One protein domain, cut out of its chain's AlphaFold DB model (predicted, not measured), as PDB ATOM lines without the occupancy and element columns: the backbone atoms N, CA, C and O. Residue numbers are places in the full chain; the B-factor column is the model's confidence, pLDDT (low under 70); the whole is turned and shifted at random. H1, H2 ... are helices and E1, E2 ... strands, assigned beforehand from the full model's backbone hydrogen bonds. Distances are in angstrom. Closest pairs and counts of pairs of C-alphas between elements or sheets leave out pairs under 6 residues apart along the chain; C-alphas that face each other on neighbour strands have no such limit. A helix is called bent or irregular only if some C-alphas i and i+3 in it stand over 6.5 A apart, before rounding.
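This is residues 54 to 162 of the 167 residues of an uncharacterized protein of Paraburkholderia sp. BL17N1 (UniProt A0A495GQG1). A strongly twisted five-stranded sheet, curled like part of a barrel, makes one end of an elongated model; helices H1 and H2, packed on each other at a steep angle, make the other. Two long links, residues 70 to 88 and 93 to 109, join strands of the sheet. The printed part has 109 residues with E1, E2, E3, E4, H1, H2 and E5 along the chain; the sheet's order is E3 E1 E2 E4 E5, mixed. The class is mixed, helices and strands, with 52 residues, under half, in named elements; the whole is only just compact, close to loose, with a radius of gyration of the C-alphas of 15.7 A and spans of 48 by 30 by 25 A.

Find C-alpha 54 at (149.299, 163.265, 202.255), where E1, residues 54 to 58, begins its 13.5 A. Next come E2, residues 64 to 69, 16.3 A; E3, residues 89 to 92, 9.2 A; and E4, residues 110 to 114, 13.2 A. H1, residues 117 to 131, runs 21.1 A; H2, residues 142 to 153, 16.8 A, is irregular, with C-alphas 149 and 152 8.7 A apart. E5, residues 156 to 160, 13.4 A, ends at (139.033, 154.907, 208.221).

Within hydrogen-bond range, find N 55 and O 67, 2.9 A, in the antiparallel hairpin E1 and E2; N 90 and O 58, 2.9 A, in antiparallel E3 and E1; N 112 and O 68, 2.8 A, in parallel E2 and E4; N 111 and O 159, 2.8 A, in antiparallel E4 and E5. H1 and H2 touch, opposite ways at a steep tilt of 47 degrees; their closest C-alphas, of Leu 121 and Ala 146, are 4.8 A apart. H1 is not on the sheet; H2 is only just on it, with 5 pairs of C-alphas within 10 A, and only grazes it with residues 149 to 153. Every O i to N i+4 pair is within hydrogen-bond range in H1, 6 of 8 in H2.

Leu 96 and Val 138 have the C-alphas farthest apart, 48.6 A. The printed part has no cut, the links E2 to E3 and E3 to E4 are long, and no printed residue is under 70 in pLDDT.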
ATOM      1  N   LEU A  54     150.304 163.913 203.091       97.88
ATOM      2  CA  LEU A  54     149.299 163.265 202.255       97.88
ATOM      3  C   LEU A  54     149.981 162.582 201.070       97.88
ATOM      4  O   LEU A  54     150.586 163.262 200.239       97.88
ATOM      5  N   MET A  55     149.794 161.272 200.956       97.94
ATOM      6  CA  MET A  55     150.499 160.411 200.004       97.94
ATOM      7  C   MET A  55     149.517 159.681 199.089       97.94
ATOM      8  O   MET A  55     148.406 159.334 199.503       97.94
ATOM      9  N   TRP A  56     149.922 159.429 197.846       98.00
ATOM     10  CA  TRP A  56     149.111 158.683 196.883       98.00
ATOM     11  C   TRP A  56     149.388 157.187 196.953       98.00
ATOM     12  O   TRP A  56     150.525 156.758 196.818       98.00
ATOM     13  N   TYR A  57     148.340 156.376 197.056       98.38
ATOM     14  CA  TYR A  57     148.434 154.928 196.920       98.38
ATOM     15  C   TYR A  57     147.666 154.455 195.686       98.38
ATOM     16  O   TYR A  57     146.596 154.978 195.367       98.38
ATOM     17  N   ALA A  58     148.212 153.471 194.974       98.31
ATOM     18  CA  ALA A  58     147.576 152.870 193.805       98.31
ATOM     19  C   ALA A  58     147.766 151.349 193.758       98.31
ATOM     20  O   ALA A  58     148.791 150.822 194.193       98.31
ATOM     21  N   CYS A  59     146.764 150.653 193.227       98.31
ATOM     22  CA  CYS A  59     146.776 149.218 192.976       98.31
ATOM     23  C   CYS A  59     146.569 148.944 191.483       98.31
ATOM     24  O   CYS A  59     145.844 149.665 190.800       98.31
ATOM     25  N   GLU A  60     147.122 147.835 190.995       97.56
ATOM     26  CA  GLU A  60     146.968 147.370 189.606       97.56
ATOM     27  C   GLU A  60     145.504 147.113 189.192       97.56
ATOM     28  O   GLU A  60     145.195 147.125 188.009       97.56
ATOM     29  N   CYS A  61     144.582 146.926 190.146       97.56
ATOM     30  CA  CYS A  61     143.150 146.763 189.872       97.56
ATOM     31  C   CYS A  61     142.428 148.081 189.531       97.56
ATOM     32  O   CYS A  61     141.220 148.073 189.319       97.56
ATOM     33  N   GLY A  62     143.140 149.214 189.530       97.94
ATOM     34  CA  GLY A  62     142.590 150.546 189.268       97.94
ATOM     35  C   GLY A  62     142.222 151.341 190.524       97.94
ATOM     36  O   GLY A  62     141.973 152.541 190.426       97.94
ATOM     37  N   HIS A  63     142.239 150.725 191.713       98.12
ATOM     38  CA  HIS A  63     142.012 151.443 192.972       98.12
ATOM     39  C   HIS A  63     143.120 152.468 193.226       98.12
ATOM     40  O   HIS A  63     144.305 152.124 193.207       98.12
ATOM     41  N   ARG A  64     142.734 153.717 193.504       98.00
ATOM     42  CA  ARG A  64     143.645 154.812 193.857       98.00
ATOM     43  C   ARG A  64     143.053 155.633 194.983       98.00
ATOM     44  O   ARG A  64     141.850 155.874 195.013       98.00
ATOM     45  N   GLU A  65     143.903 156.092 195.883       97.44
ATOM     46  CA  GLU A  65     143.465 156.874 197.031       97.44
ATOM     47  C   GLU A  65     144.581 157.739 197.601       97.44
ATOM     48  O   GLU A  65     145.761 157.518 197.327       97.44
ATOM     49  N   ARG A  66     144.188 158.698 198.439       97.25
ATOM     50  CA  ARG A  66     145.111 159.569 199.154       97.25
ATOM     51  C   ARG A  66     144.992 159.341 200.655       97.25
ATOM     52  O   ARG A  66     143.919 159.535 201.227       97.25
ATOM     53  N   ILE A  67     146.099 158.961 201.279       98.25
ATOM     54  CA  ILE A  67     146.157 158.575 202.694       98.25
ATOM     55  C   ILE A  67     147.004 159.599 203.431       98.25
ATOM     56  O   ILE A  67     148.060 160.006 202.943       98.25
ATOM     57  N   TRP A  68     146.522 160.041 204.586       98.31
ATOM     58  CA  TRP A  68     147.247 160.986 205.427       98.31
ATOM     59  C   TRP A  68     148.034 160.251 206.509       98.31
ATOM     60  O   TRP A  68     147.475 159.395 207.189       98.31
ATOM     61  N   ASN A  69     149.310 160.592 206.678       97.81
ATOM     62  CA  ASN A  69     150.092 160.221 207.853       97.81
ATOM     63  C   ASN A  69     149.847 161.220 208.970       97.81
ATOM     64  O   ASN A  69     150.410 162.297 208.921       97.81
ATOM     65  N   SER A  70     149.041 160.895 209.979       96.94
ATOM     66  CA  SER A  70     148.798 161.819 211.095       96.94
ATOM     67  C   SER A  70     149.875 161.749 212.187       96.94
ATOM     68  O   SER A  70     149.676 162.305 213.263       96.94
ATOM     69  N   ARG A  71     150.975 161.028 211.945       96.50
ATOM     70  CA  ARG A  71     152.044 160.760 212.912       96.50
ATOM     71  C   ARG A  71     153.348 161.442 212.515       96.50
ATOM     72  O   ARG A  71     153.575 161.710 211.335       96.50
ATOM     73  N   ASP A  72     154.263 161.546 213.475       94.94
ATOM     74  CA  ASP A  72     155.702 161.659 213.209       94.94
ATOM     75  C   ASP A  72     156.349 160.266 213.199       94.94
ATOM     76  O   ASP A  72     157.073 159.864 214.107       94.94
ATOM     77  N   GLY A  73     156.009 159.482 212.179       91.69
ATOM     78  CA  GLY A  73     156.436 158.093 212.056       91.69
ATOM     79  C   GLY A  73     156.467 157.646 210.607       91.69
ATOM     80  O   GLY A  73     155.867 158.287 209.739       91.69
ATOM     81  N   VAL A  74     157.149 156.529 210.349       91.44
ATOM     82  CA  VAL A  74     157.237 155.990 208.991       91.44
ATOM     83  C   VAL A  74     155.936 155.339 208.531       91.44
ATOM     84  O   VAL A  74     155.174 154.823 209.355       91.44
ATOM     85  N   THR A  75     155.653 155.341 207.229       92.69
ATOM     86  CA  THR A  75     154.463 154.684 206.670       92.69
ATOM     87  C   THR A  75     154.821 153.433 205.864       92.69
ATOM     88  O   THR A  75     155.913 153.329 205.301       92.69
ATOM     89  N   PRO A  76     153.938 152.418 205.819       92.81
ATOM     90  CA  PRO A  76     154.174 151.244 204.990       92.81
ATOM     91  C   PRO A  76     154.211 151.578 203.491       92.81
ATOM     92  O   PRO A  76     153.337 152.273 202.969       92.81
ATOM     93  N   PHE A  77     155.161 150.965 202.774       93.94
ATOM     94  CA  PHE A  77     155.282 151.069 201.312       93.94
ATOM     95  C   PHE A  77     154.068 150.496 200.563       93.94
ATOM     96  O   PHE A  77     153.751 150.910 199.448       93.94
ATOM     97  N   GLY A  78     153.383 149.517 201.154       94.94
ATOM     98  CA  GLY A  78     152.176 148.941 200.586       94.94
ATOM     99  C   GLY A  78     151.442 148.026 201.554       94.94
ATOM    100  O   GLY A  78     151.987 147.614 202.576       94.94
ATOM    101  N   PHE A  79     150.188 147.739 201.225       94.44
ATOM    102  CA  PHE A  79     149.276 146.944 202.040       94.44
ATOM    103  C   PHE A  79     148.149 146.346 201.178       94.44
ATOM    104  O   PHE A  79     148.142 146.446 199.946       94.44
ATOM    105  N   GLN A  80     147.208 145.659 201.826       95.56
ATOM    106  CA  GLN A  80     146.084 145.013 201.157       95.56
ATOM    107  C   GLN A  80     145.140 146.034 200.514       95.56
ATOM    108  O   GLN A  80     144.640 146.943 201.172       95.56
ATOM    109  N   CYS A  81     144.854 145.862 199.225       96.75
ATOM    110  CA  CYS A  81     143.893 146.695 198.523       96.75
ATOM    111  C   CYS A  81     142.473 146.402 199.038       96.75
ATOM    112  O   CYS A  81     142.038 145.247 198.997       96.75
ATOM    113  N   PRO A  82     141.699 147.414 199.464       95.00
ATOM    114  CA  PRO A  82     140.333 147.199 199.938       95.00
ATOM    115  C   PRO A  82     139.395 146.706 198.828       95.00
ATOM    116  O   PRO A  82     138.419 146.024 199.140       95.00
ATOM    117  N   SER A  83     139.702 147.009 197.565       96.31
ATOM    118  CA  SER A  83     138.845 146.721 196.409       96.31
ATOM    119  C   SER A  83     139.024 145.301 195.876       96.31
ATOM    120  O   SER A  83     138.038 144.598 195.698       96.31
ATOM    121  N   CYS A  84     140.264 144.840 195.666       96.81
ATOM    122  CA  CYS A  84     140.531 143.488 195.144       96.81
ATOM    123  C   CYS A  84     141.082 142.497 196.179       96.81
ATOM    124  O   CYS A  84     141.295 141.341 195.843       96.81
ATOM    125  N   LYS A  85     141.336 142.933 197.420       95.56
ATOM    126  CA  LYS A  85     141.898 142.124 198.522       95.56
ATOM    127  C   LYS A  85     143.311 141.571 198.287       95.56
ATOM    128  O   LYS A  85     143.846 140.899 199.164       95.56
ATOM    129  N   GLU A  86     143.963 141.928 197.186       96.31
ATOM    130  CA  GLU A  86     145.366 141.596 196.931       96.31
ATOM    131  C   GLU A  86     146.322 142.570 197.654       96.31
ATOM    132  O   GLU A  86     146.019 143.764 197.748       96.31
ATOM    133  N   PRO A  87     147.504 142.128 198.129       94.62
ATOM    134  CA  PRO A  87     148.522 142.967 198.781       94.62
ATOM    135  C   PRO A  87     149.309 143.825 197.773       94.62
ATOM    136  O   PRO A  87     150.535 143.754 197.672       94.62
ATOM    137  N   LYS A  88     148.587 144.611 196.969       96.19
ATOM    138  CA  LYS A  88     149.110 145.332 195.799       96.19
ATOM    139  C   LYS A  88     148.856 146.839 195.822       96.19
ATOM    140  O   LYS A  88     149.205 147.515 194.859       96.19
ATOM    141  N   LEU A  89     148.276 147.375 196.894       97.88
ATOM    142  CA  LEU A  89     148.100 148.815 197.043       97.88
ATOM    143  C   LEU A  89     149.400 149.421 197.581       97.88
ATOM    144  O   LEU A  89     149.794 149.123 198.706       97.88
ATOM    145  N   ARG A  90     150.095 150.215 196.762       98.00
ATOM    146  CA  ARG A  90     151.451 150.721 197.044       98.00
ATOM    147  C   ARG A  90     151.505 152.239 197.000       98.00
ATOM    148  O   ARG A  90     150.748 152.843 196.242       98.00
ATOM    149  N   HIS A  91     152.416 152.829 197.767       97.62
ATOM    150  CA  HIS A  91     152.730 154.255 197.704       97.62
ATOM    151  C   HIS A  91     153.369 154.584 196.354       97.62
ATOM    152  O   HIS A  91     154.353 153.970 195.930       97.62
ATOM    153  N   VAL A  92     152.774 155.540 195.650       97.00
ATOM    154  CA  VAL A  92     153.170 155.996 194.320       97.00
ATOM    155  C   VAL A  92     153.333 157.509 194.311       97.00
ATOM    156  O   VAL A  92     152.803 158.206 195.168       97.00
ATOM    157  N   ASN A  93     154.009 158.026 193.283       94.00
ATOM    158  CA  ASN A  93     154.176 159.464 193.065       94.00
ATOM    159  C   ASN A  93     154.769 160.197 194.280       94.00
ATOM    160  O   ASN A  93     154.234 161.210 194.708       94.00
ATOM    161  N   TRP A  94     155.899 159.706 194.785       93.06
ATOM    162  CA  TRP A  94     156.606 160.208 195.970       93.06
ATOM    163  C   TRP A  94     156.887 161.719 195.895       93.06
ATOM    164  O   TRP A  94     156.781 162.442 196.876       93.06
ATOM    165  N   ASN A  95     157.150 162.230 194.689       93.62
ATOM    166  CA  ASN A  95     157.370 163.659 194.439       93.62
ATOM    167  C   ASN A  95     156.104 164.528 194.590       93.62
ATOM    168  O   ASN A  95     156.197 165.750 194.522       93.62
ATOM    169  N   LEU A  96     154.924 163.916 194.725       94.44
ATOM    170  CA  LEU A  96     153.635 164.586 194.934       94.44
ATOM    171  C   LEU A  96     153.140 164.462 196.382       94.44
ATOM    172  O   LEU A  96     151.996 164.836 196.666       94.44
ATOM    173  N   ASP A  97     153.966 163.933 197.286       96.19
ATOM    174  CA  ASP A  97     153.653 163.923 198.708       96.19
ATOM    175  C   ASP A  97     153.553 165.365 199.217       96.19
ATOM    176  O   ASP A  97     154.407 166.213 198.954       96.19
ATOM    177  N   GLN A  98     152.471 165.660 199.933       97.12
ATOM    178  CA  GLN A  98     152.179 167.013 200.397       97.12
ATOM    179  C   GLN A  98     152.229 167.066 201.914       97.12
ATOM    180  O   GLN A  98     151.378 166.470 202.573       97.12
ATOM    181  N   TYR A  99     153.161 167.845 202.458       97.38
ATOM    182  CA  TYR A  99     153.178 168.168 203.880       97.38
ATOM    183  C   TYR A  99     151.917 168.960 204.264       97.38
ATOM    184  O   TYR A  99     151.658 170.039 203.727       97.38
ATOM    185  N   ALA A 100     151.108 168.400 205.162       97.25
ATOM    186  CA  ALA A 100     149.789 168.904 205.527       97.25
ATOM    187  C   ALA A 100     149.502 168.699 207.036       97.25
ATOM    188  O   ALA A 100     148.613 167.933 207.406       97.25
ATOM    189  N   PRO A 101     150.211 169.409 207.939       96.56
ATOM    190  CA  PRO A 101     150.085 169.240 209.396       96.56
ATOM    191  C   PRO A 101     148.740 169.673 209.978       96.56
ATOM    192  O   PRO A 101     148.399 169.291 211.089       96.56
ATOM    193  N   LYS A 102     147.972 170.472 209.234       96.81
ATOM    194  CA  LYS A 102     146.633 170.935 209.622       96.81
ATOM    195  C   LYS A 102     145.526 170.232 208.832       96.81
ATOM    196  O   LYS A 102     144.420 170.760 208.740       96.81
ATOM    197  N   HIS A 103     145.834 169.102 208.190       97.19
ATOM    198  CA  HIS A 103     144.845 168.352 207.420       97.19
ATOM    199  C   HIS A 103     143.747 167.829 208.342       97.19
ATOM    200  O   HIS A 103     144.021 167.270 209.400       97.19
ATOM    201  N   VAL A 104     142.501 167.997 207.914       96.12
ATOM    202  CA  VAL A 104     141.334 167.404 208.565       96.12
ATOM    203  C   VAL A 104     140.792 166.353 207.601       96.12
ATOM    204  O   VAL A 104     140.336 166.723 206.515       96.12
ATOM    205  N   PRO A 105     140.874 165.054 207.933       95.62
ATOM    206  CA  PRO A 105     140.412 164.013 207.031       95.62
ATOM    207  C   PRO A 105     138.913 164.119 206.755       95.62
ATOM    208  O   PRO A 105     138.117 164.434 207.640       95.62
ATOM    209  N   ALA A 106     138.518 163.829 205.519       94.31
ATOM    210  CA  ALA A 106     137.105 163.660 205.201       94.31
ATOM    211  C   ALA A 106     136.601 162.316 205.763       94.31
ATOM    212  O   ALA A 106     137.377 161.354 205.802       94.31
ATOM    213  N   PRO A 107     135.319 162.196 206.159       95.44
ATOM    214  CA  PRO A 107     134.732 160.896 206.471       95.44
ATOM    215  C   PRO A 107     134.978 159.893 205.336       95.44
ATOM    216  O   PRO A 107     134.775 160.203 204.163       95.44
ATOM    217  N   GLY A 108     135.459 158.699 205.680       94.44
ATOM    218  CA  GLY A 108     135.805 157.638 204.732       94.44
ATOM    219  C   GLY A 108     137.253 157.681 204.242       94.44
ATOM    220  O   GLY A 108     137.719 156.718 203.631       94.44
ATOM    221  N   GLN A 109     137.994 158.757 204.524       96.50
ATOM    222  CA  GLN A 109     139.413 158.826 204.198       96.50
ATOM    223  C   GLN A 109     140.212 157.902 205.119       96.50
ATOM    224  O   GLN A 109     140.046 157.920 206.338       96.50
ATOM    225  N   ARG A 110     141.123 157.118 204.539       97.19
ATOM    226  CA  ARG A 110     142.077 156.330 205.318       97.19
ATOM    227  C   ARG A 110     143.196 157.200 205.883       97.19
ATOM    228  O   ARG A 110     143.720 158.081 205.198       97.19
ATOM    229  N   VAL A 111     143.565 156.925 207.128       97.56
ATOM    230  CA  VAL A 111     144.569 157.669 207.886       97.56
ATOM    231  C   VAL A 111     145.488 156.689 208.595       97.56
ATOM    232  O   VAL A 111     145.050 155.712 209.198       97.56
ATOM    233  N   TRP A 112     146.773 156.973 208.502       97.50
ATOM    234  CA  TRP A 112     147.827 156.317 209.244       97.50
ATOM    235  C   TRP A 112     147.926 156.959 210.634       97.50
ATOM    236  O   TRP A 112     148.301 158.125 210.730       97.50
ATOM    237  N   ILE A 113     147.612 156.198 211.684       96.12
ATOM    238  CA  ILE A 113     147.676 156.608 213.098       96.12
ATOM    239  C   ILE A 113     148.683 155.751 213.869       96.12
ATOM    240  O   ILE A 113     149.149 154.733 213.346       96.12
ATOM    241  N   ASP A 114     149.054 156.158 215.081       95.50
ATOM    242  CA  ASP A 114     149.892 155.324 215.946       95.50
ATOM    243  C   ASP A 114     149.120 154.066 216.345       95.50
ATOM    244  O   ASP A 114     147.969 154.132 216.789       95.50
ATOM    245  N   LEU A 115     149.748 152.906 216.160       94.62
ATOM    246  CA  LEU A 115     149.155 151.636 216.540       94.62
ATOM    247  C   LEU A 115     149.007 151.581 218.059       94.62
ATOM    248  O   LEU A 115     149.984 151.727 218.789       94.62
ATOM    249  N   THR A 116     147.798 151.311 218.546       94.31
ATOM    250  CA  THR A 116     147.566 151.121 219.981       94.31
ATOM    251  C   THR A 116     148.010 149.734 220.433       94.31
ATOM    252  O   THR A 116     148.073 148.778 219.652       94.31
ATOM    253  N   ARG A 117     148.289 149.590 221.733       93.75
ATOM    254  CA  ARG A 117     148.676 148.295 222.301       93.75
ATOM    255  C   ARG A 117     147.574 147.240 222.154       93.75
ATOM    256  O   ARG A 117     147.874 146.095 221.814       93.75
ATOM    257  N   ASP A 118     146.320 147.630 222.350       93.69
ATOM    258  CA  ASP A 118     145.173 146.729 222.199       93.69
ATOM    259  C   ASP A 118     145.028 146.258 220.750       93.69
ATOM    260  O   ASP A 118     144.893 145.062 220.485       93.69
ATOM    261  N   ARG A 119     145.193 147.171 219.785       93.44
ATOM    262  CA  ARG A 119     145.174 146.810 218.368       93.44
ATOM    263  C   ARG A 119     146.343 145.900 217.988       93.44
ATOM    264  O   ARG A 119     146.164 144.959 217.214       93.44
ATOM    265  N   ALA A 120     147.525 146.102 218.572       94.69
ATOM    266  CA  ALA A 120     148.656 145.194 218.381       94.69
ATOM    267  C   ALA A 120     148.355 143.769 218.891       94.69
ATOM    268  O   ALA A 120     148.735 142.791 218.242       94.69
ATOM    269  N   LEU A 121     147.622 143.630 220.005       94.69
ATOM    270  CA  LEU A 121     147.158 142.332 220.517       94.69
ATOM    271  C   LEU A 121     146.150 141.661 219.577       94.69
ATOM    272  O   LEU A 121     146.233 140.450 219.344       94.69
ATOM    273  N   GLU A 122     145.220 142.421 219.006       93.88
ATOM    274  CA  GLU A 122     144.275 141.912 218.005       93.88
ATOM    275  C   GLU A 122     144.993 141.391 216.755       93.88
ATOM    276  O   GLU A 122     144.708 140.285 216.281       93.88
ATOM    277  N   ILE A 123     145.970 142.150 216.247       92.38
ATOM    278  CA  ILE A 123     146.796 141.760 215.098       92.38
ATOM    279  C   ILE A 123     147.614 140.506 215.417       92.38
ATOM    280  O   ILE A 123     147.659 139.585 214.596       92.38
ATOM    281  N   ALA A 124     148.222 140.431 216.605       93.00
ATOM    282  CA  ALA A 124     148.966 139.256 217.050       93.00
ATOM    283  C   ALA A 124     148.072 138.007 217.055       93.00
ATOM    284  O   ALA A 124     148.427 136.979 216.474       93.00
ATOM    285  N   ARG A 125     146.864 138.119 217.622       92.31
ATOM    286  CA  ARG A 125     145.872 137.035 217.647       92.31
ATOM    287  C   ARG A 125     145.454 136.610 216.240       92.31
ATOM    288  O   ARG A 125     145.441 135.417 215.942       92.31
ATOM    289  N   ARG A 126     145.140 137.567 215.361       89.62
ATOM    290  CA  ARG A 126     144.748 137.292 213.968       89.62
ATOM    291  C   ARG A 126     145.866 136.580 213.208       89.62
ATOM    292  O   ARG A 126     145.603 135.581 212.546       89.62
ATOM    293  N   THR A 127     147.099 137.060 213.345       88.38
ATOM    294  CA  THR A 127     148.287 136.480 212.702       88.38
ATOM    295  C   THR A 127     148.504 135.038 213.146       88.38
ATOM    296  O   THR A 127     148.638 134.146 212.310       88.38
ATOM    297  N   VAL A 128     148.472 134.785 214.457       90.25
ATOM    298  CA  VAL A 128     148.615 133.433 215.012       90.25
ATOM    299  C   VAL A 128     147.512 132.512 214.496       90.25
ATOM    300  O   VAL A 128     147.811 131.418 214.024       90.25
ATOM    301  N   ASN A 129     146.257 132.964 214.501       88.06
ATOM    302  CA  ASN A 129     145.134 132.171 214.001       88.06
ATOM    303  C   ASN A 129     145.266 131.834 212.509       88.06
ATOM    304  O   ASN A 129     144.957 130.709 212.113       88.06
ATOM    305  N   GLN A 130     145.742 132.775 211.689       85.31
ATOM    306  CA  GLN A 130     145.972 132.557 210.258       85.31
ATOM    307  C   GLN A 130     147.098 131.549 210.010       85.31
ATOM    308  O   GLN A 130     146.915 130.604 209.243       85.31
ATOM    309  N   VAL A 131     148.242 131.714 210.681       85.06
ATOM    310  CA  VAL A 131     149.406 130.826 210.527       85.06
ATOM    311  C   VAL A 131     149.094 129.422 211.034       85.06
ATOM    312  O   VAL A 131     149.403 128.433 210.373       85.06
ATOM    313  N   ALA A 132     148.432 129.329 212.185       85.06
ATOM    314  CA  ALA A 132     148.073 128.064 212.804       85.06
ATOM    315  C   ALA A 132     146.828 127.409 212.179       85.06
ATOM    316  O   ALA A 132     146.473 126.294 212.560       85.06
ATOM    317  N   LYS A 133     146.138 128.092 211.251       84.25
ATOM    318  CA  LYS A 133     144.840 127.675 210.688       84.25
ATOM    319  C   LYS A 133     143.836 127.261 211.779       84.25
ATOM    320  O   LYS A 133     143.135 126.265 211.640       84.25
ATOM    321  N   GLY A 134     143.818 128.005 212.888       76.25
ATOM    322  CA  GLY A 134     142.988 127.731 214.068       76.25
ATOM    323  C   GLY A 134     143.594 126.791 215.121       76.25
ATOM    324  O   GLY A 134     143.097 126.759 216.241       76.25
ATOM    325  N   ASN A 135     144.696 126.091 214.833       82.88
ATOM    326  CA  ASN A 135     145.349 125.167 215.772       82.88
ATOM    327  C   ASN A 135     146.509 125.834 216.517       82.88
ATOM    328  O   ASN A 135     147.675 125.489 216.321       82.88
ATOM    329  N   VAL A 136     146.193 126.838 217.336       82.00
ATOM    330  CA  VAL A 136     147.201 127.634 218.049       82.00
ATOM    331  C   VAL A 136     148.034 126.744 218.986       82.00
ATOM    332  O   VAL A 136     147.459 126.111 219.873       82.00
ATOM    333  N   PRO A 137     149.374 126.695 218.838       84.00
ATOM    334  CA  PRO A 137     150.224 125.888 219.706       84.00
ATOM    335  C   PRO A 137     150.106 126.289 221.178       84.00
ATOM    336  O   PRO A 137     150.117 127.478 221.522       84.00
ATOM    337  N   VAL A 138     150.056 125.286 222.055       80.31
ATOM    338  CA  VAL A 138     150.131 125.482 223.509       80.31
ATOM    339  C   VAL A 138     151.447 126.189 223.850       80.31
ATOM    340  O   VAL A 138     152.507 125.806 223.364       80.31
ATOM    341  N   GLY A 139     151.366 127.237 224.672       85.75
ATOM    342  CA  GLY A 139     152.516 128.075 225.028       85.75
ATOM    343  C   GLY A 139     152.770 129.261 224.091       85.75
ATOM    344  O   GLY A 139     153.773 129.949 224.257       85.75
ATOM    345  N   THR A 140     151.883 129.533 223.124       88.56
ATOM    346  CA  THR A 140     151.977 130.753 222.306       88.56
ATOM    347  C   THR A 140     151.796 131.998 223.176       88.56
ATOM    348  O   THR A 140     150.708 132.260 223.690       88.56
ATOM    349  N   ASP A 141     152.859 132.788 223.306       92.62
ATOM    350  CA  ASP A 141     152.844 134.061 224.024       92.62
ATOM    351  C   ASP A 141     152.382 135.197 223.098       92.62
ATOM    352  O   ASP A 141     153.162 135.782 222.340       92.62
ATOM    353  N   LEU A 142     151.084 135.504 223.156       92.06
ATOM    354  CA  LEU A 142     150.486 136.592 222.380       92.06
ATOM    355  C   LEU A 142     151.019 137.971 222.780       92.06
ATOM    356  O   LEU A 142     151.084 138.847 221.919       92.06
ATOM    357  N   ASN A 143     151.417 138.171 224.040       92.94
ATOM    358  CA  ASN A 143     151.925 139.464 224.497       92.94
ATOM    359  C   ASN A 143     153.273 139.759 223.858       92.94
ATOM    360  O   ASN A 143     153.447 140.842 223.309       92.94
ATOM    361  N   ARG A 144     154.169 138.769 223.816       93.06
ATOM    362  CA  ARG A 144     155.460 138.898 223.131       93.06
ATOM    363  C   ARG A 144     155.304 139.228 221.645       93.06
ATOM    364  O   ARG A 144     156.067 140.028 221.106       93.06
ATOM    365  N   ILE A 145     154.339 138.607 220.966       93.12
ATOM    366  CA  ILE A 145     154.062 138.902 219.551       93.12
ATOM    367  C   ILE A 145     153.493 140.319 219.417       93.12
ATOM    368  O   ILE A 145     153.933 141.073 218.554       93.12
ATOM    369  N   ALA A 146     152.561 140.700 220.289       94.06
ATOM    370  CA  ALA A 146     151.987 142.039 220.298       94.06
ATOM    371  C   ALA A 146     153.029 143.122 220.597       94.06
ATOM    372  O   ALA A 146     152.981 144.169 219.967       94.06
ATOM    373  N   ASP A 147     153.998 142.879 221.483       93.81
ATOM    374  CA  ASP A 147     155.122 143.788 221.738       93.81
ATOM    375  C   ASP A 147     155.942 144.037 220.469       93.81
ATOM    376  O   ASP A 147     156.252 145.184 220.136       93.81
ATOM    377  N   ALA A 148     156.242 142.971 219.721       92.44
ATOM    378  CA  ALA A 148     156.963 143.077 218.457       92.44
ATOM    379  C   ALA A 148     156.162 143.851 217.396       92.44
ATOM    380  O   ALA A 148     156.734 144.654 216.663       92.44
ATOM    381  N   VAL A 149     154.844 143.635 217.334       92.62
ATOM    382  CA  VAL A 149     153.941 144.362 216.429       92.62
ATOM    383  C   VAL A 149     153.814 145.835 216.835       92.62
ATOM    384  O   VAL A 149     153.874 146.701 215.972       92.62
ATOM    385  N   TYR A 150     153.676 146.124 218.130       92.75
ATOM    386  CA  TYR A 150     153.531 147.473 218.684       92.75
ATOM    387  C   TYR A 150     154.793 148.324 218.492       92.75
ATOM    388  O   TYR A 150     154.692 149.533 218.285       92.75
ATOM    389  N   ASN A 151     155.978 147.700 218.538       91.75
ATOM    390  CA  ASN A 151     157.275 148.349 218.318       91.75
ATOM    391  C   ASN A 151     157.427 149.654 219.122       91.75
ATOM    392  O   ASN A 151     157.734 150.713 218.571       91.75
ATOM    393  N   GLU A 152     157.157 149.574 220.428       89.69
ATOM    394  CA  GLU A 152     157.249 150.708 221.363       89.69
ATOM    395  C   GLU A 152     156.393 151.924 220.943       89.69
ATOM    396  O   GLU A 152     156.759 153.066 221.202       89.69
ATOM    397  N   GLY A 153     155.262 151.689 220.268       87.56
ATOM    398  CA  GLY A 153     154.335 152.736 219.825       87.56
ATOM    399  C   GLY A 153     154.724 153.411 218.513       87.56
ATOM    400  O   GLY A 153     154.049 154.335 218.084       87.56
ATOM    401  N   ARG A 154     155.789 152.951 217.845       88.69
ATOM    402  CA  ARG A 154     156.214 153.483 216.537       88.69
ATOM    403  C   ARG A 154     155.529 152.802 215.355       88.69
ATOM    404  O   ARG A 154     155.742 153.201 214.210       88.69
ATOM    405  N   ALA A 155     154.812 151.709 215.602       92.81
ATOM    406  CA  ALA A 155     154.184 150.950 214.538       92.81
ATOM    407  C   ALA A 155     152.978 151.701 213.956       92.81
ATOM    408  O   ALA A 155     152.203 152.305 214.699       92.81
ATOM    409  N   PRO A 156     152.794 151.651 212.630       95.94
ATOM    410  CA  PRO A 156     151.673 152.296 211.986       95.94
ATOM    411  C   PRO A 156     150.403 151.439 212.031       95.94
ATOM    412  O   PRO A 156     150.469 150.239 211.770       95.94
ATOM    413  N   ASP A 157     149.243 152.063 212.240       95.50
ATOM    414  CA  ASP A 157     147.932 151.454 211.976       95.50
ATOM    415  C   ASP A 157     147.140 152.253 210.940       95.50
ATOM    416  O   ASP A 157     147.304 153.471 210.831       95.50
ATOM    417  N   LEU A 158     146.307 151.564 210.158       95.25
ATOM    418  CA  LEU A 158     145.485 152.164 209.109       95.25
ATOM    419  C   LEU A 158     144.019 152.137 209.518       95.25
ATOM    420  O   LEU A 158     143.405 151.073 209.566       95.25
ATOM    421  N   VAL A 159     143.441 153.314 209.725       94.62
ATOM    422  CA  VAL A 159     142.031 153.466 210.102       94.62
ATOM    423  C   VAL A 159     141.258 154.238 209.046       94.62
ATOM    424  O   VAL A 159     141.838 154.964 208.239       94.62
ATOM    425  N   VAL A 160     139.934 154.095 209.046       95.69
ATOM    426  CA  VAL A 160     139.033 154.907 208.221       95.69
ATOM    427  C   VAL A 160     138.454 156.015 209.094       95.69
ATOM    428  O   VAL A 160     137.727 155.746 210.046       95.69
ATOM    429  N   TYR A 161     138.767 157.269 208.781       93.88
ATOM    430  CA  TYR A 161     138.280 158.407 209.550       93.88
ATOM    431  C   TYR A 161     136.759 158.561 209.436       93.88
ATOM    432  O   TYR A 161     136.184 158.374 208.364       93.88
ATOM    433  N   GLY A 162     136.106 158.943 210.533       89.19
ATOM    434  CA  GLY A 162     134.659 159.171 210.576       89.19
ATOM    435  C   GLY A 162     133.806 157.899 210.656       89.19
ATOM    436  O   GLY A 162     132.585 158.005 210.623       89.19
TER     437      GLY A 162